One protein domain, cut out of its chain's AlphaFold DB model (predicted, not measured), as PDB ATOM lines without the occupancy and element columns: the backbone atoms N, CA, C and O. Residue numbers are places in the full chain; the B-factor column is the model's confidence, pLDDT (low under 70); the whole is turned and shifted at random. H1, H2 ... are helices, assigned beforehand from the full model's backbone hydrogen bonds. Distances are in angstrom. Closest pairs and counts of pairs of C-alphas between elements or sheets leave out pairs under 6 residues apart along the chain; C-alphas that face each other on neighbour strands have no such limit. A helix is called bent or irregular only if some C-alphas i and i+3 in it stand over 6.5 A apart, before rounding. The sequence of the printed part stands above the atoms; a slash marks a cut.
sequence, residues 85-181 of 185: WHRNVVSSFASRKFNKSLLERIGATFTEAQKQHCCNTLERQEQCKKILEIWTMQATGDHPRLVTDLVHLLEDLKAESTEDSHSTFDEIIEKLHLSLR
ATOM      1  N   TRP A  85     156.947  36.071  46.945       88.69
ATOM      2  CA  TRP A  85     157.353  37.434  47.282       88.69
ATOM      3  C   TRP A  85     156.143  38.371  47.334       88.69
ATOM      4  O   TRP A  85     155.945  39.023  48.357       88.69
ATOM      5  N   HIS A  86     155.271  38.336  46.320       88.69
ATOM      6  CA  HIS A  86     154.022  39.108  46.295       88.69
ATOM      7  C   HIS A  86     153.163  38.829  47.542       88.69
ATOM      8  O   HIS A  86     152.728  39.756  48.226       88.69
ATOM      9  N   ARG A  87     153.002  37.549  47.912       89.75
ATOM     10  CA  ARG A  87     152.272  37.153  49.131       89.75
ATOM     11  C   ARG A  87     152.905  37.711  50.404       89.75
ATOM     12  O   ARG A  87     152.187  38.181  51.281       89.75
ATOM     13  N   ASN A  88     154.233  37.692  50.505       89.56
ATOM     14  CA  ASN A  88     154.941  38.237  51.663       89.56
ATOM     15  C   ASN A  88     154.755  39.753  51.789       89.56
ATOM     16  O   ASN A  88     154.447  40.220  52.884       89.56
ATOM     17  N   VAL A  89     154.886  40.492  50.682       89.25
ATOM     18  CA  VAL A  89     154.696  41.949  50.655       89.25
ATOM     19  C   VAL A  89     153.301  42.309  51.160       89.25
ATOM     20  O   VAL A  89     153.190  43.054  52.129       89.25
ATOM     21  N   VAL A  90     152.247  41.708  50.604       89.31
ATOM     22  CA  VAL A  90     150.866  41.998  51.030       89.31
ATOM     23  C   VAL A  90     150.615  41.551  52.476       89.31
ATOM     24  O   VAL A  90     150.031  42.289  53.266       89.31
ATOM     25  N   SER A  91     151.120  40.377  52.871       89.94
ATOM     26  CA  SER A  91     150.915  39.854  54.228       89.94
ATOM     27  C   SER A  91     151.567  40.686  55.331       89.94
ATOM     28  O   SER A  91     151.121  40.620  56.475       89.94
ATOM     29  N   SER A  92     152.590  41.488  55.013       87.25
ATOM     30  CA  SER A  92     153.243  42.353  56.002       87.25
ATOM     31  C   SER A  92     152.300  43.417  56.582       87.25
ATOM     32  O   SER A  92     152.511  43.878  57.702       87.25
ATOM     33  N   PHE A  93     151.189  43.689  55.892       82.62
ATOM     34  CA  PHE A  93     150.158  44.652  56.277       82.62
ATOM     35  C   PHE A  93     148.846  43.991  56.719       82.62
ATOM     36  O   PHE A  93     147.810  44.644  56.859       82.62
ATOM     37  N   ALA A  94     148.879  42.679  56.961       86.12
ATOM     38  CA  ALA A  94     147.702  41.918  57.337       86.12
ATOM     39  C   ALA A  94     147.071  42.442  58.639       86.12
ATOM     40  O   ALA A  94     147.620  42.326  59.740       86.12
ATOM     41  N   SER A  95     145.853  42.962  58.522       87.62
ATOM     42  CA  SER A  95     145.013  43.354  59.650       87.62
ATOM     43  C   SER A  95     143.753  42.493  59.701       87.62
ATOM     44  O   SER A  95     143.378  41.861  58.716       87.62
ATOM     45  N   ARG A  96     143.056  42.462  60.848       85.44
ATOM     46  CA  ARG A  96     141.779  41.724  60.949       85.44
ATOM     47  C   ARG A  96     140.747  42.229  59.938       85.44
ATOM     48  O   ARG A  96     140.055  41.417  59.338       85.44
ATOM     49  N   LYS A  97     140.648  43.554  59.768       86.06
ATOM     50  CA  LYS A  97     139.727  44.173  58.804       86.06
ATOM     51  C   LYS A  97     140.143  43.827  57.375       86.06
ATOM     52  O   LYS A  97     139.327  43.312  56.629       86.06
ATOM     53  N   PHE A  98     141.424  44.012  57.056       87.81
ATOM     54  CA  PHE A  98     141.972  43.708  55.737       87.81
ATOM     55  C   PHE A  98     141.774  42.239  55.351       87.81
ATOM     56  O   PHE A  98     141.207  41.963  54.305       87.81
ATOM     57  N   ASN A  99     142.158  41.294  56.213       90.00
ATOM     58  CA  ASN A  99     142.009  39.862  55.934       90.00
ATOM     59  C   ASN A  99     140.545  39.458  55.746       90.00
ATOM     60  O   ASN A  99     140.256  38.595  54.919       90.00
ATOM     61  N   LYS A 100     139.630  40.073  56.504       89.69
ATOM     62  CA  LYS A 100     138.193  39.849  56.348       89.69
ATOM     63  C   LYS A 100     137.712  40.344  54.983       89.69
ATOM     64  O   LYS A 100     137.146  39.550  54.244       89.69
ATOM     65  N   SER A 101     137.989  41.600  54.632       89.31
ATOM     66  CA  SER A 101     137.586  42.175  53.342       89.31
ATOM     67  C   SER A 101     138.221  41.434  52.162       89.31
ATOM     68  O   SER A 101     137.559  41.169  51.162       89.31
ATOM     69  N   LEU A 102     139.484  41.020  52.300       89.69
ATOM     70  CA  LEU A 102     140.182  40.202  51.315       89.69
ATOM     71  C   LEU A 102     139.460  38.864  51.100       89.69
ATOM     72  O   LEU A 102     139.162  38.503  49.965       89.69
ATOM     73  N   LEU A 103     139.135  38.152  52.186       90.25
ATOM     74  CA  LEU A 103     138.409  36.882  52.130       90.25
ATOM     75  C   LEU A 103     136.978  37.046  51.602       90.25
ATOM     76  O   LEU A 103     136.497  36.159  50.913       90.25
ATOM     77  N   GLU A 104     136.287  38.147  51.882       89.38
ATOM     78  CA  GLU A 104     134.949  38.402  51.330       89.38
ATOM     79  C   GLU A 104     134.994  38.598  49.808       89.38
ATOM     80  O   GLU A 104     134.141  38.073  49.093       89.38
ATOM     81  N   ARG A 105     136.023  39.288  49.304       87.69
ATOM     82  CA  ARG A 105     136.143  39.644  47.884       87.69
ATOM     83  C   ARG A 105     136.612  38.478  47.019       87.69
ATOM     84  O   ARG A 105     136.045  38.235  45.959       87.69
ATOM     85  N   ILE A 106     137.618  37.729  47.477       87.50
ATOM     86  CA  ILE A 106     138.175  36.606  46.700       87.50
ATOM     87  C   ILE A 106     137.710  35.237  47.192       87.50
ATOM     88  O   ILE A 106     137.789  34.260  46.458       87.50
ATOM     89  N   GLY A 107     137.171  35.147  48.408       82.44
ATOM     90  CA  GLY A 107     136.674  33.893  48.968       82.44
ATOM     91  C   GLY A 107     135.346  33.433  48.375       82.44
ATOM     92  O   GLY A 107     134.905  32.334  48.700       82.44
ATOM     93  N   ALA A 108     134.717  34.199  47.477       82.50
ATOM     94  CA  ALA A 108     133.584  33.715  46.687       82.50
ATOM     95  C   ALA A 108     133.933  32.436  45.901       82.50
ATOM     96  O   ALA A 108     133.075  31.575  45.724       82.50
ATOM     97  N   THR A 109     135.198  32.274  45.499       80.50
ATOM     98  CA  THR A 109     135.679  31.074  44.800       80.50
ATOM     99  C   THR A 109     136.146  29.966  45.751       80.50
ATOM    100  O   THR A 109     136.476  28.867  45.311       80.50
ATOM    101  N   PHE A 110     136.186  30.213  47.065       89.00
ATOM    102  CA  PHE A 110     136.708  29.258  48.044       89.00
ATOM    103  C   PHE A 110     135.616  28.291  48.492       89.00
ATOM    104  O   PHE A 110     134.468  28.681  48.723       89.00
ATOM    105  N   THR A 111     135.995  27.033  48.702       90.44
ATOM    106  CA  THR A 111     135.122  26.066  49.374       90.44
ATOM    107  C   THR A 111     134.935  26.444  50.842       90.44
ATOM    108  O   THR A 111     135.761  27.142  51.437       90.44
ATOM    109  N   GLU A 112     133.870  25.945  51.470       89.75
ATOM    110  CA  GLU A 112     133.611  26.215  52.889       89.75
ATOM    111  C   GLU A 112     134.760  25.728  53.786       89.75
ATOM    112  O   GLU A 112     135.192  26.428  54.700       89.75
ATOM    113  N   ALA A 113     135.358  24.581  53.445       89.69
ATOM    114  CA  ALA A 113     136.536  24.059  54.132       89.69
ATOM    115  C   ALA A 113     137.748  25.005  54.026       89.69
ATOM    116  O   ALA A 113     138.458  25.216  55.010       89.69
ATOM    117  N   GLN A 114     137.975  25.616  52.857       91.06
ATOM    118  CA  GLN A 114     139.050  26.594  52.650       91.06
ATOM    119  C   GLN A 114     138.804  27.882  53.440       91.06
ATOM    120  O   GLN A 114     139.715  28.382  54.101       91.06
ATOM    121  N   LYS A 115     137.566  28.390  53.439       89.38
ATOM    122  CA  LYS A 115     137.181  29.554  54.250       89.38
ATOM    123  C   LYS A 115     137.405  29.288  55.732       89.38
ATOM    124  O   LYS A 115     138.035  30.095  56.412       89.38
ATOM    125  N   GLN A 116     136.963  28.132  56.221       89.94
ATOM    126  CA  GLN A 116     137.132  27.755  57.617       89.94
ATOM    127  C   GLN A 116     138.610  27.574  57.984       89.94
ATOM    128  O   GLN A 116     139.036  28.018  59.050       89.94
ATOM    129  N   HIS A 117     139.428  27.032  57.077       89.75
ATOM    130  CA  HIS A 117     140.876  26.963  57.269       89.75
ATOM    131  C   HIS A 117     141.516  28.358  57.409       89.75
ATOM    132  O   HIS A 117     142.332  28.578  58.315       89.75
ATOM    133  N   CYS A 118     141.132  29.312  56.559       90.19
ATOM    134  CA  CYS A 118     141.592  30.697  56.646       90.19
ATOM    135  C   CYS A 118     141.129  31.368  57.947       90.19
ATOM    136  O   CYS A 118     141.929  32.014  58.620       90.19
ATOM    137  N   CYS A 119     139.867  31.193  58.346       88.31
ATOM    138  CA  CYS A 119     139.308  31.782  59.568       88.31
ATOM    139  C   CYS A 119     139.918  31.213  60.858       88.31
ATOM    140  O   CYS A 119     140.081  31.950  61.826       88.31
ATOM    141  N   ASN A 120     140.305  29.935  60.864       90.31
ATOM    142  CA  ASN A 120     140.927  29.280  62.020       90.31
ATOM    143  C   ASN A 120     142.418  29.628  62.194       90.31
ATOM    144  O   ASN A 120     143.025  29.270  63.203       90.31
ATOM    145  N   THR A 121     143.037  30.304  61.221       89.56
ATOM    146  CA  THR A 121     144.444  30.711  61.318       89.56
ATOM    147  C   THR A 121     144.568  31.933  62.235       89.56
ATOM    148  O   THR A 121     144.105  33.021  61.900       89.56
ATOM    149  N   LEU A 122     145.193  31.749  63.405       86.69
ATOM    150  CA  LEU A 122     145.291  32.780  64.452       86.69
ATOM    151  C   LEU A 122     146.232  33.936  64.086       86.69
ATOM    152  O   LEU A 122     145.984  35.088  64.451       86.69
ATOM    153  N   GLU A 123     147.321  33.634  63.380       93.69
ATOM    154  CA  GLU A 123     148.290  34.641  62.965       93.69
ATOM    155  C   GLU A 123     147.790  35.378  61.717       93.69
ATOM    156  O   GLU A 123     147.519  34.775  60.682       93.69
ATOM    157  N   ARG A 124     147.672  36.709  61.806       90.81
ATOM    158  CA  ARG A 124     147.073  37.537  60.743       90.81
ATOM    159  C   ARG A 124     147.878  37.494  59.449       90.81
ATOM    160  O   ARG A 124     147.290  37.411  58.374       90.81
ATOM    161  N   GLN A 125     149.203  37.554  59.553       90.94
ATOM    162  CA  GLN A 125     150.087  37.509  58.389       90.94
ATOM    163  C   GLN A 125     149.953  36.161  57.683       90.94
ATOM    164  O   GLN A 125     149.743  36.116  56.474       90.94
ATOM    165  N   GLU A 126     149.971  35.071  58.447       92.38
ATOM    166  CA  GLU A 126     149.767  33.723  57.925       92.38
ATOM    167  C   GLU A 126     148.371  33.522  57.316       92.38
ATOM    168  O   GLU A 126     148.241  32.944  56.239       92.38
ATOM    169  N   GLN A 127     147.321  34.061  57.942       92.75
ATOM    170  CA  GLN A 127     145.970  34.048  57.379       92.75
ATOM    171  C   GLN A 127     145.936  34.741  56.009       92.75
ATOM    172  O   GLN A 127     145.386  34.190  55.059       92.75
ATOM    173  N   CYS A 128     146.549  35.922  55.888       92.19
ATOM    174  CA  CYS A 128     146.639  36.643  54.621       92.19
ATOM    175  C   CYS A 128     147.394  35.833  53.557       92.19
ATOM    176  O   CYS A 128     146.910  35.689  52.434       92.19
ATOM    177  N   LYS A 129     148.543  35.242  53.920       92.12
ATOM    178  CA  LYS A 129     149.329  34.394  53.011       92.12
ATOM    179  C   LYS A 129     148.506  33.231  52.475       92.12
ATOM    180  O   LYS A 129     148.521  33.018  51.268       92.12
ATOM    181  N   LYS A 130     147.758  32.537  53.337       91.06
ATOM    182  CA  LYS A 130     146.897  31.411  52.944       91.06
ATOM    183  C   LYS A 130     145.764  31.832  52.024       91.06
ATOM    184  O   LYS A 130     145.509  31.158  51.034       91.06
ATOM    185  N   ILE A 131     145.109  32.956  52.320       91.75
ATOM    186  CA  ILE A 131     144.057  33.506  51.456       91.75
ATOM    187  C   ILE A 131     144.618  33.749  50.047       91.75
ATOM    188  O   ILE A 131     144.059  33.266  49.067       91.75
ATOM    189  N   LEU A 132     145.765  34.424  49.946       90.19
ATOM    190  CA  LEU A 132     146.404  34.703  48.659       90.19
ATOM    191  C   LEU A 132     146.942  33.442  47.975       90.19
ATOM    192  O   LEU A 132     146.914  33.353  46.752       90.19
ATOM    193  N   GLU A 133     147.441  32.471  48.735       88.94
ATOM    194  CA  GLU A 133     147.922  31.190  48.214       88.94
ATOM    195  C   GLU A 133     146.787  30.382  47.590       88.94
ATOM    196  O   GLU A 133     146.896  30.006  46.427       88.94
ATOM    197  N   ILE A 134     145.675  30.197  48.307       88.81
ATOM    198  CA  ILE A 134     144.491  29.499  47.790       88.81
ATOM    199  C   ILE A 134     143.962  30.215  46.548       88.81
ATOM    200  O   ILE A 134     143.694  29.568  45.538       88.81
ATOM    201  N   TRP A 135     143.870  31.547  46.590       87.75
ATOM    202  CA  TRP A 135     143.435  32.338  45.441       87.75
ATOM    203  C   TRP A 135     144.351  32.164  44.224       87.75
ATOM    204  O   TRP A 135     143.860  31.982  43.114       87.75
ATOM    205  N   THR A 136     145.672  32.140  44.433       84.56
ATOM    206  CA  THR A 136     146.649  31.891  43.362       84.56
ATOM    207  C   THR A 136     146.527  30.465  42.818       84.56
ATOM    208  O   THR A 136     146.577  30.266  41.611       84.56
ATOM    209  N   MET A 137     146.352  29.461  43.685       81.25
ATOM    210  CA  MET A 137     146.231  28.053  43.282       81.25
ATOM    211  C   MET A 137     144.928  27.750  42.539       81.25
ATOM    212  O   MET A 137     144.891  26.834  41.725       81.25
ATOM    213  N   GLN A 138     143.866  28.508  42.811       78.81
ATOM    214  CA  GLN A 138     142.596  28.420  42.091       78.81
ATOM    215  C   GLN A 138     142.614  29.123  40.728       78.81
ATOM    216  O   GLN A 138     141.582  29.154  40.059       78.81
ATOM    217  N   ALA A 139     143.745  29.692  40.307       70.19
ATOM    218  CA  ALA A 139     143.933  30.145  38.939       70.19
ATOM    219  C   ALA A 139     143.689  28.976  37.970       70.19
ATOM    220  O   ALA A 139     144.530  28.092  37.807       70.19
ATOM    221  N   THR A 140     142.509  28.937  37.357       58.25
ATOM    222  CA  THR A 140     142.179  27.971  36.309       58.25
ATOM    223  C   THR A 140     142.861  28.400  35.016       58.25
ATOM    224  O   THR A 140     143.030  29.595  34.794       58.25
ATOM    225  N   GLY A 141     143.249  27.445  34.167       56.94
ATOM    226  CA  GLY A 141     144.102  27.673  32.990       56.94
ATOM    227  C   GLY A 141     143.667  28.793  32.030       56.94
ATOM    228  O   GLY A 141     144.518  29.338  31.341       56.94
ATOM    229  N   ASP A 142     142.391  29.187  32.028       56.09
ATOM    230  CA  ASP A 142     141.880  30.311  31.229       56.09
ATOM    231  C   ASP A 142     142.095  31.703  31.862       56.09
ATOM    232  O   ASP A 142     142.061  32.711  31.161       56.09
ATOM    233  N   HIS A 143     142.327  31.786  33.178       57.75
ATOM    234  CA  HIS A 143     142.554  33.035  33.914       57.75
ATOM    235  C   HIS A 143     143.611  32.853  35.018       57.75
ATOM    236  O   HIS A 143     143.275  32.682  36.200       57.75
ATOM    237  N   PRO A 144     144.905  32.906  34.659       67.69
ATOM    238  CA  PRO A 144     145.980  33.018  35.636       67.69
ATOM    239  C   PRO A 144     145.753  34.229  36.542       67.69
ATOM    240  O   PRO A 144     145.494  35.323  36.050       67.69
ATOM    241  N   ARG A 145     145.850  34.055  37.866       76.31
ATOM    242  CA  ARG A 145     145.782  35.189  38.801       76.31
ATOM    243  C   ARG A 145     147.069  35.991  38.708       76.31
ATOM    244  O   ARG A 145     148.121  35.552  39.189       76.31
ATOM    245  N   LEU A 146     146.975  37.148  38.062       82.19
ATOM    246  CA  LEU A 146     148.125  37.998  37.797       82.19
ATOM    247  C   LEU A 146     148.382  38.969  38.951       82.19
ATOM    248  O   LEU A 146     147.495  39.294  39.742       82.19
ATOM    249  N   VAL A 147     149.609  39.482  39.022       84.25
ATOM    250  CA  VAL A 147     149.968  40.568  39.949       84.25
ATOM    251  C   VAL A 147     149.092  41.800  39.703       84.25
ATOM    252  O   VAL A 147     148.709  42.463  40.658       84.25
ATOM    253  N   THR A 148     148.693  42.062  38.457       84.19
ATOM    254  CA  THR A 148     147.756  43.140  38.108       84.19
ATOM    255  C   THR A 148     146.386  42.964  38.770       84.19
ATOM    256  O   THR A 148     145.847  43.923  39.312       84.19
ATOM    257  N   ASP A 149     145.846  41.740  38.810       87.00
ATOM    258  CA  ASP A 149     144.578  41.467  39.502       87.00
ATOM    259  C   ASP A 149     144.711  41.714  41.007       87.00
ATOM    260  O   ASP A 149     143.795  42.228  41.647       87.00
ATOM    261  N   LEU A 150     145.870  41.364  41.577       89.00
ATOM    262  CA  LEU A 150     146.180  41.628  42.979       89.00
ATOM    263  C   LEU A 150     146.285  43.134  43.255       89.00
ATOM    264  O   LEU A 150     145.817  43.583  44.295       89.00
ATOM    265  N   VAL A 151     146.868  43.913  42.341       89.50
ATOM    266  CA  VAL A 151     146.936  45.377  42.454       89.50
ATOM    267  C   VAL A 151     145.539  45.989  42.423       89.50
ATOM    268  O   VAL A 151     145.198  46.714  43.352       89.50
ATOM    269  N   HIS A 152     144.699  45.637  41.444       89.50
ATOM    270  CA  HIS A 152     143.322  46.141  41.380       89.50
ATOM    271  C   HIS A 152     142.523  45.787  42.639       89.50
ATOM    272  O   HIS A 152     141.810  46.622  43.183       89.50
ATOM    273  N   LEU A 153     142.689  44.566  43.159       89.62
ATOM    274  CA  LEU A 153     142.064  44.146  44.412       89.62
ATOM    275  C   LEU A 153     142.490  45.031  45.594       89.62
ATOM    276  O   LEU A 153     141.680  45.339  46.465       89.62
ATOM    277  N   LEU A 154     143.761  45.426  45.649       89.88
ATOM    278  CA  LEU A 154     144.276  46.304  46.697       89.88
ATOM    279  C   LEU A 154     143.801  47.749  46.527       89.88
ATOM    280  O   LEU A 154     143.514  48.389  47.533       89.88
ATOM    281  N   GLU A 155     143.683  48.249  45.298       89.81
ATOM    282  CA  GLU A 155     143.113  49.572  44.999       89.81
ATOM    283  C   GLU A 155     141.637  49.657  45.396       89.81
ATOM    284  O   GLU A 155     141.210  50.606  46.053       89.81
ATOM    285  N   ASP A 156     140.878  48.614  45.086       88.94
ATOM    286  CA  ASP A 156     139.494  48.438  45.507       88.94
ATOM    287  C   ASP A 156     139.354  48.460  47.040       88.94
ATOM    288  O   ASP A 156     138.532  49.181  47.608       88.94
ATOM    289  N   LEU A 157     140.198  47.688  47.733       87.06
ATOM    290  CA  LEU A 157     140.227  47.652  49.196       87.06
ATOM    291  C   LEU A 157     140.700  48.981  49.801       87.06
ATOM    292  O   LEU A 157     140.263  49.338  50.895       87.06
ATOM    293  N   LYS A 158     141.572  49.721  49.105       86.44
ATOM    294  CA  LYS A 158     142.000  51.070  49.489       86.44
ATOM    295  C   LYS A 158     140.831  52.051  49.416       86.44
ATOM    296  O   LYS A 158     140.641  52.812  50.362       86.44
ATOM    297  N   ALA A 159     140.038  52.012  48.344       85.19
ATOM    298  CA  ALA A 159     138.882  52.890  48.153       85.19
ATOM    299  C   ALA A 159     137.805  52.707  49.240       85.19
ATOM    300  O   ALA A 159     137.126  53.662  49.610       85.19
ATOM    301  N   GLU A 160     137.679  51.497  49.787       81.38
ATOM    302  CA  GLU A 160     136.764  51.176  50.891       81.38
ATOM    303  C   GLU A 160     137.355  51.453  52.283       81.38
ATOM    304  O   GLU A 160     136.647  51.404  53.294       81.38
ATOM    305  N   SER A 161     138.656  51.738  52.357       76.62
ATOM    306  CA  SER A 161     139.353  52.002  53.609       76.62
ATOM    307  C   SER A 161     139.281  53.476  53.999       76.62
ATOM    308  O   SER A 161     139.361  54.374  53.163       76.62
ATOM    309  N   THR A 162     139.185  53.738  55.301       73.00
ATOM    310  CA  THR A 162     139.287  55.090  55.868       73.00
ATOM    311  C   THR A 162     140.696  55.665  55.657       73.00
ATOM    312  O   THR A 162     141.673  54.912  55.705       73.00
ATOM    313  N   GLU A 163     140.799  56.985  55.463       63.91
ATOM    314  CA  GLU A 163     141.993  57.715  54.980       63.91
ATOM    315  C   GLU A 163     143.325  57.327  55.656       63.91
ATOM    316  O   GLU A 163     144.347  57.234  54.977       63.91
ATOM    317  N   ASP A 164     143.330  56.989  56.951       62.50
ATOM    318  CA  ASP A 164     144.546  56.626  57.704       62.50
ATOM    319  C   ASP A 164     145.309  55.398  57.164       62.50
ATOM    320  O   ASP A 164     146.484  55.217  57.472       62.50
ATOM    321  N   SER A 165     144.675  54.531  56.367       69.62
ATOM    322  CA  SER A 165     145.333  53.338  55.799       69.62
ATOM    323  C   SER A 165     145.891  53.552  54.387       69.62
ATOM    324  O   SER A 165     146.574  52.672  53.865       69.62
ATOM    325  N   HIS A 166     145.617  54.696  53.747       75.25
ATOM    326  CA  HIS A 166     145.896  54.904  52.319       75.25
ATOM    327  C   HIS A 166     147.390  54.903  52.001       75.25
ATOM    328  O   HIS A 166     147.791  54.266  51.031       75.25
ATOM    329  N   SER A 167     148.213  55.499  52.870       78.88
ATOM    330  CA  SER A 167     149.678  55.499  52.735       78.88
ATOM    331  C   SER A 167     150.276  54.091  52.725       78.88
ATOM    332  O   SER A 167     151.264  53.825  52.048       78.88
ATOM    333  N   THR A 168     149.649  53.168  53.455       83.19
ATOM    334  CA  THR A 168     150.091  51.779  53.563       83.19
ATOM    335  C   THR A 168     149.733  50.996  52.300       83.19
ATOM    336  O   THR A 168     150.543  50.221  51.801       83.19
ATOM    337  N   PHE A 169     148.537  51.227  51.751       85.06
ATOM    338  CA  PHE A 169     148.146  50.669  50.456       85.06
ATOM    339  C   PHE A 169     149.038  51.182  49.324       85.06
ATOM    340  O   PHE A 169     149.469  50.380  48.499       85.06
ATOM    341  N   ASP A 170     149.360  52.477  49.316       87.19
ATOM    342  CA  ASP A 170     150.233  53.077  48.304       87.19
ATOM    343  C   ASP A 170     151.629  52.448  48.299       87.19
ATOM    344  O   ASP A 170     152.121  52.070  47.238       87.19
ATOM    345  N   GLU A 171     152.228  52.222  49.473       88.62
ATOM    346  CA  GLU A 171     153.536  51.565  49.577       88.62
ATOM    347  C   GLU A 171     153.516  50.126  49.021       88.62
ATOM    348  O   GLU A 171     154.468  49.679  48.375       88.62
ATOM    349  N   ILE A 172     152.430  49.379  49.248       87.56
ATOM    350  CA  ILE A 172     152.269  48.015  48.718       87.56
ATOM    351  C   ILE A 172     152.103  48.047  47.204       87.56
ATOM    352  O   ILE A 172     152.787  47.306  46.499       87.56
ATOM    353  N   ILE A 173     151.180  48.874  46.713       89.69
ATOM    354  CA  ILE A 173     150.860  48.977  45.290       89.69
ATOM    355  C   ILE A 173     152.103  49.424  44.518       89.69
ATOM    356  O   ILE A 173     152.416  48.839  43.485       89.69
ATOM    357  N   GLU A 174     152.877  50.373  45.048       89.25
ATOM    358  CA  GLU A 174     154.159  50.776  44.471       89.25
ATOM    359  C   GLU A 174     155.143  49.597  44.405       89.25
ATOM    360  O   GLU A 174     155.702  49.322  43.342       89.25
ATOM    361  N   LYS A 175     155.312  48.842  45.501       86.88
ATOM    362  CA  LYS A 175     156.185  47.653  45.528       86.88
ATOM    363  C   LYS A 175     155.765  46.594  44.506       86.88
ATOM    364  O   LYS A 175     156.634  46.000  43.871       86.88
ATOM    365  N   LEU A 176     154.465  46.360  44.330       86.56
ATOM    366  CA  LEU A 176     153.942  45.423  43.329       86.56
ATOM    367  C   LEU A 176     154.098  45.959  41.897       86.56
ATOM    368  O   LEU A 176     154.436  45.209  40.989       86.56
ATOM    369  N   HIS A 177     153.926  47.261  41.672       85.62
ATOM    370  CA  HIS A 177     154.185  47.864  40.364       85.62
ATOM    371  C   HIS A 177     155.663  47.804  39.974       85.62
ATOM    372  O   HIS A 177     155.978  47.620  38.799       85.62
ATOM    373  N   LEU A 178     156.582  47.924  40.936       82.62
ATOM    374  CA  LEU A 178     158.012  47.761  40.679       82.62
ATOM    375  C   LEU A 178     158.360  46.346  40.196       82.62
ATOM    376  O   LEU A 178     159.262  46.220  39.372       82.62
ATOM    377  N   SER A 179     157.647  45.303  40.643       77.25
ATOM    378  CA  SER A 179     157.869  43.932  40.157       77.25
ATOM    379  C   SER A 179     157.263  43.663  38.775       77.25
ATOM    380  O   SER A 179     157.710  42.744  38.094       77.25
ATOM    381  N   LEU A 180     156.292  44.474  38.343       74.56
ATOM    382  CA  LEU A 180     155.675  44.415  37.013       74.56
ATOM    383  C   LEU A 180     156.465  45.160  35.930       74.56
ATOM    384  O   LEU A 180     156.198  44.979  34.742       74.56
ATOM    385  N   ARG A 181     157.411  46.027  36.305       73.12
ATOM    386  CA  ARG A 181     158.205  46.766  35.319       73.12
ATOM    387  C   ARG A 181     159.140  45.801  34.583       73.12
ATOM    388  O   ARG A 181     159.919  45.111  35.244       73.12
TER     389      ARG A 181
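This is residues 85 to 181 of the 185 residues of the protein "Uncharacterized protein LOC100180888" of Phallusia mammillata (UniProt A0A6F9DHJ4). Two groups of helices sit side by side, one of H2, H3 and H4 and the other the hairpin of H5 and H6, with short H1 bridging them by packing on H4 and H6. H2 and H4 run side by side the same way, and H3 packs on H4. The printed part has 97 residues with six named helices, H1 to H6 in order, and no named strand: all helix. It is compact, with a radius of gyration of the C-alphas of 12.9 A, and rounded, spanning 34 by 31 by 22 A.

H1, residues 85 to 91, begins at C-alpha 85 (157.353, 37.434, 47.282) and is 9.8 A long. H2, residues 96 to 109, measures 20.3 A and is irregular, but only just: C-alphas 105 and 108 are 6.6 A apart. H3 is residues 112 to 119, 10.4 A. H4, residues 124 to 137, measures 19.9 A, and H5, residues 147 to 159, 18.5 A. H6, residues 163 to 180, measures 26.2 A and ends at C-alpha 180 (155.675, 44.415, 37.013); it is irregular, with C-alphas 164 and 167 7.2 A apart.

The hub, H4, touches H2, closest C-alphas Asn 99 and Cys 128 at 5.8 A. H3 and H4 form a hairpin, closest C-alphas Cys 118 and Gln 127 at 5.6 A. H1 touches H4 at a steep tilt of 46 degrees, closest C-alphas Ser 91 and Gln 125 at 4.8 A. H6 touches H1 with residues 172 to 176 alone, closest C-alphas Val 90 and Ile 172 at 6.6 A. H5 and H6 form a hairpin at a shallow tilt of 11 degrees, closest C-alphas Val 151 and Ile 173 at 6.0 A. H2 and H5 only just touch, with 3 pairs of C-alphas within 8 A. H4 and H6 are apart. Every O i to N i+4 pair is within hydrogen-bond range in H1, H3, H4 and H5, against 8 of 10 in H2 and 12 of 14 in H6.

The C-alphas farthest apart are those of Gly 141 and Asp 164, at 38.1 A. The printed part has no cut, and no link is long. The pLDDT is under 70 at residues 140 to 144 and 163 to 165.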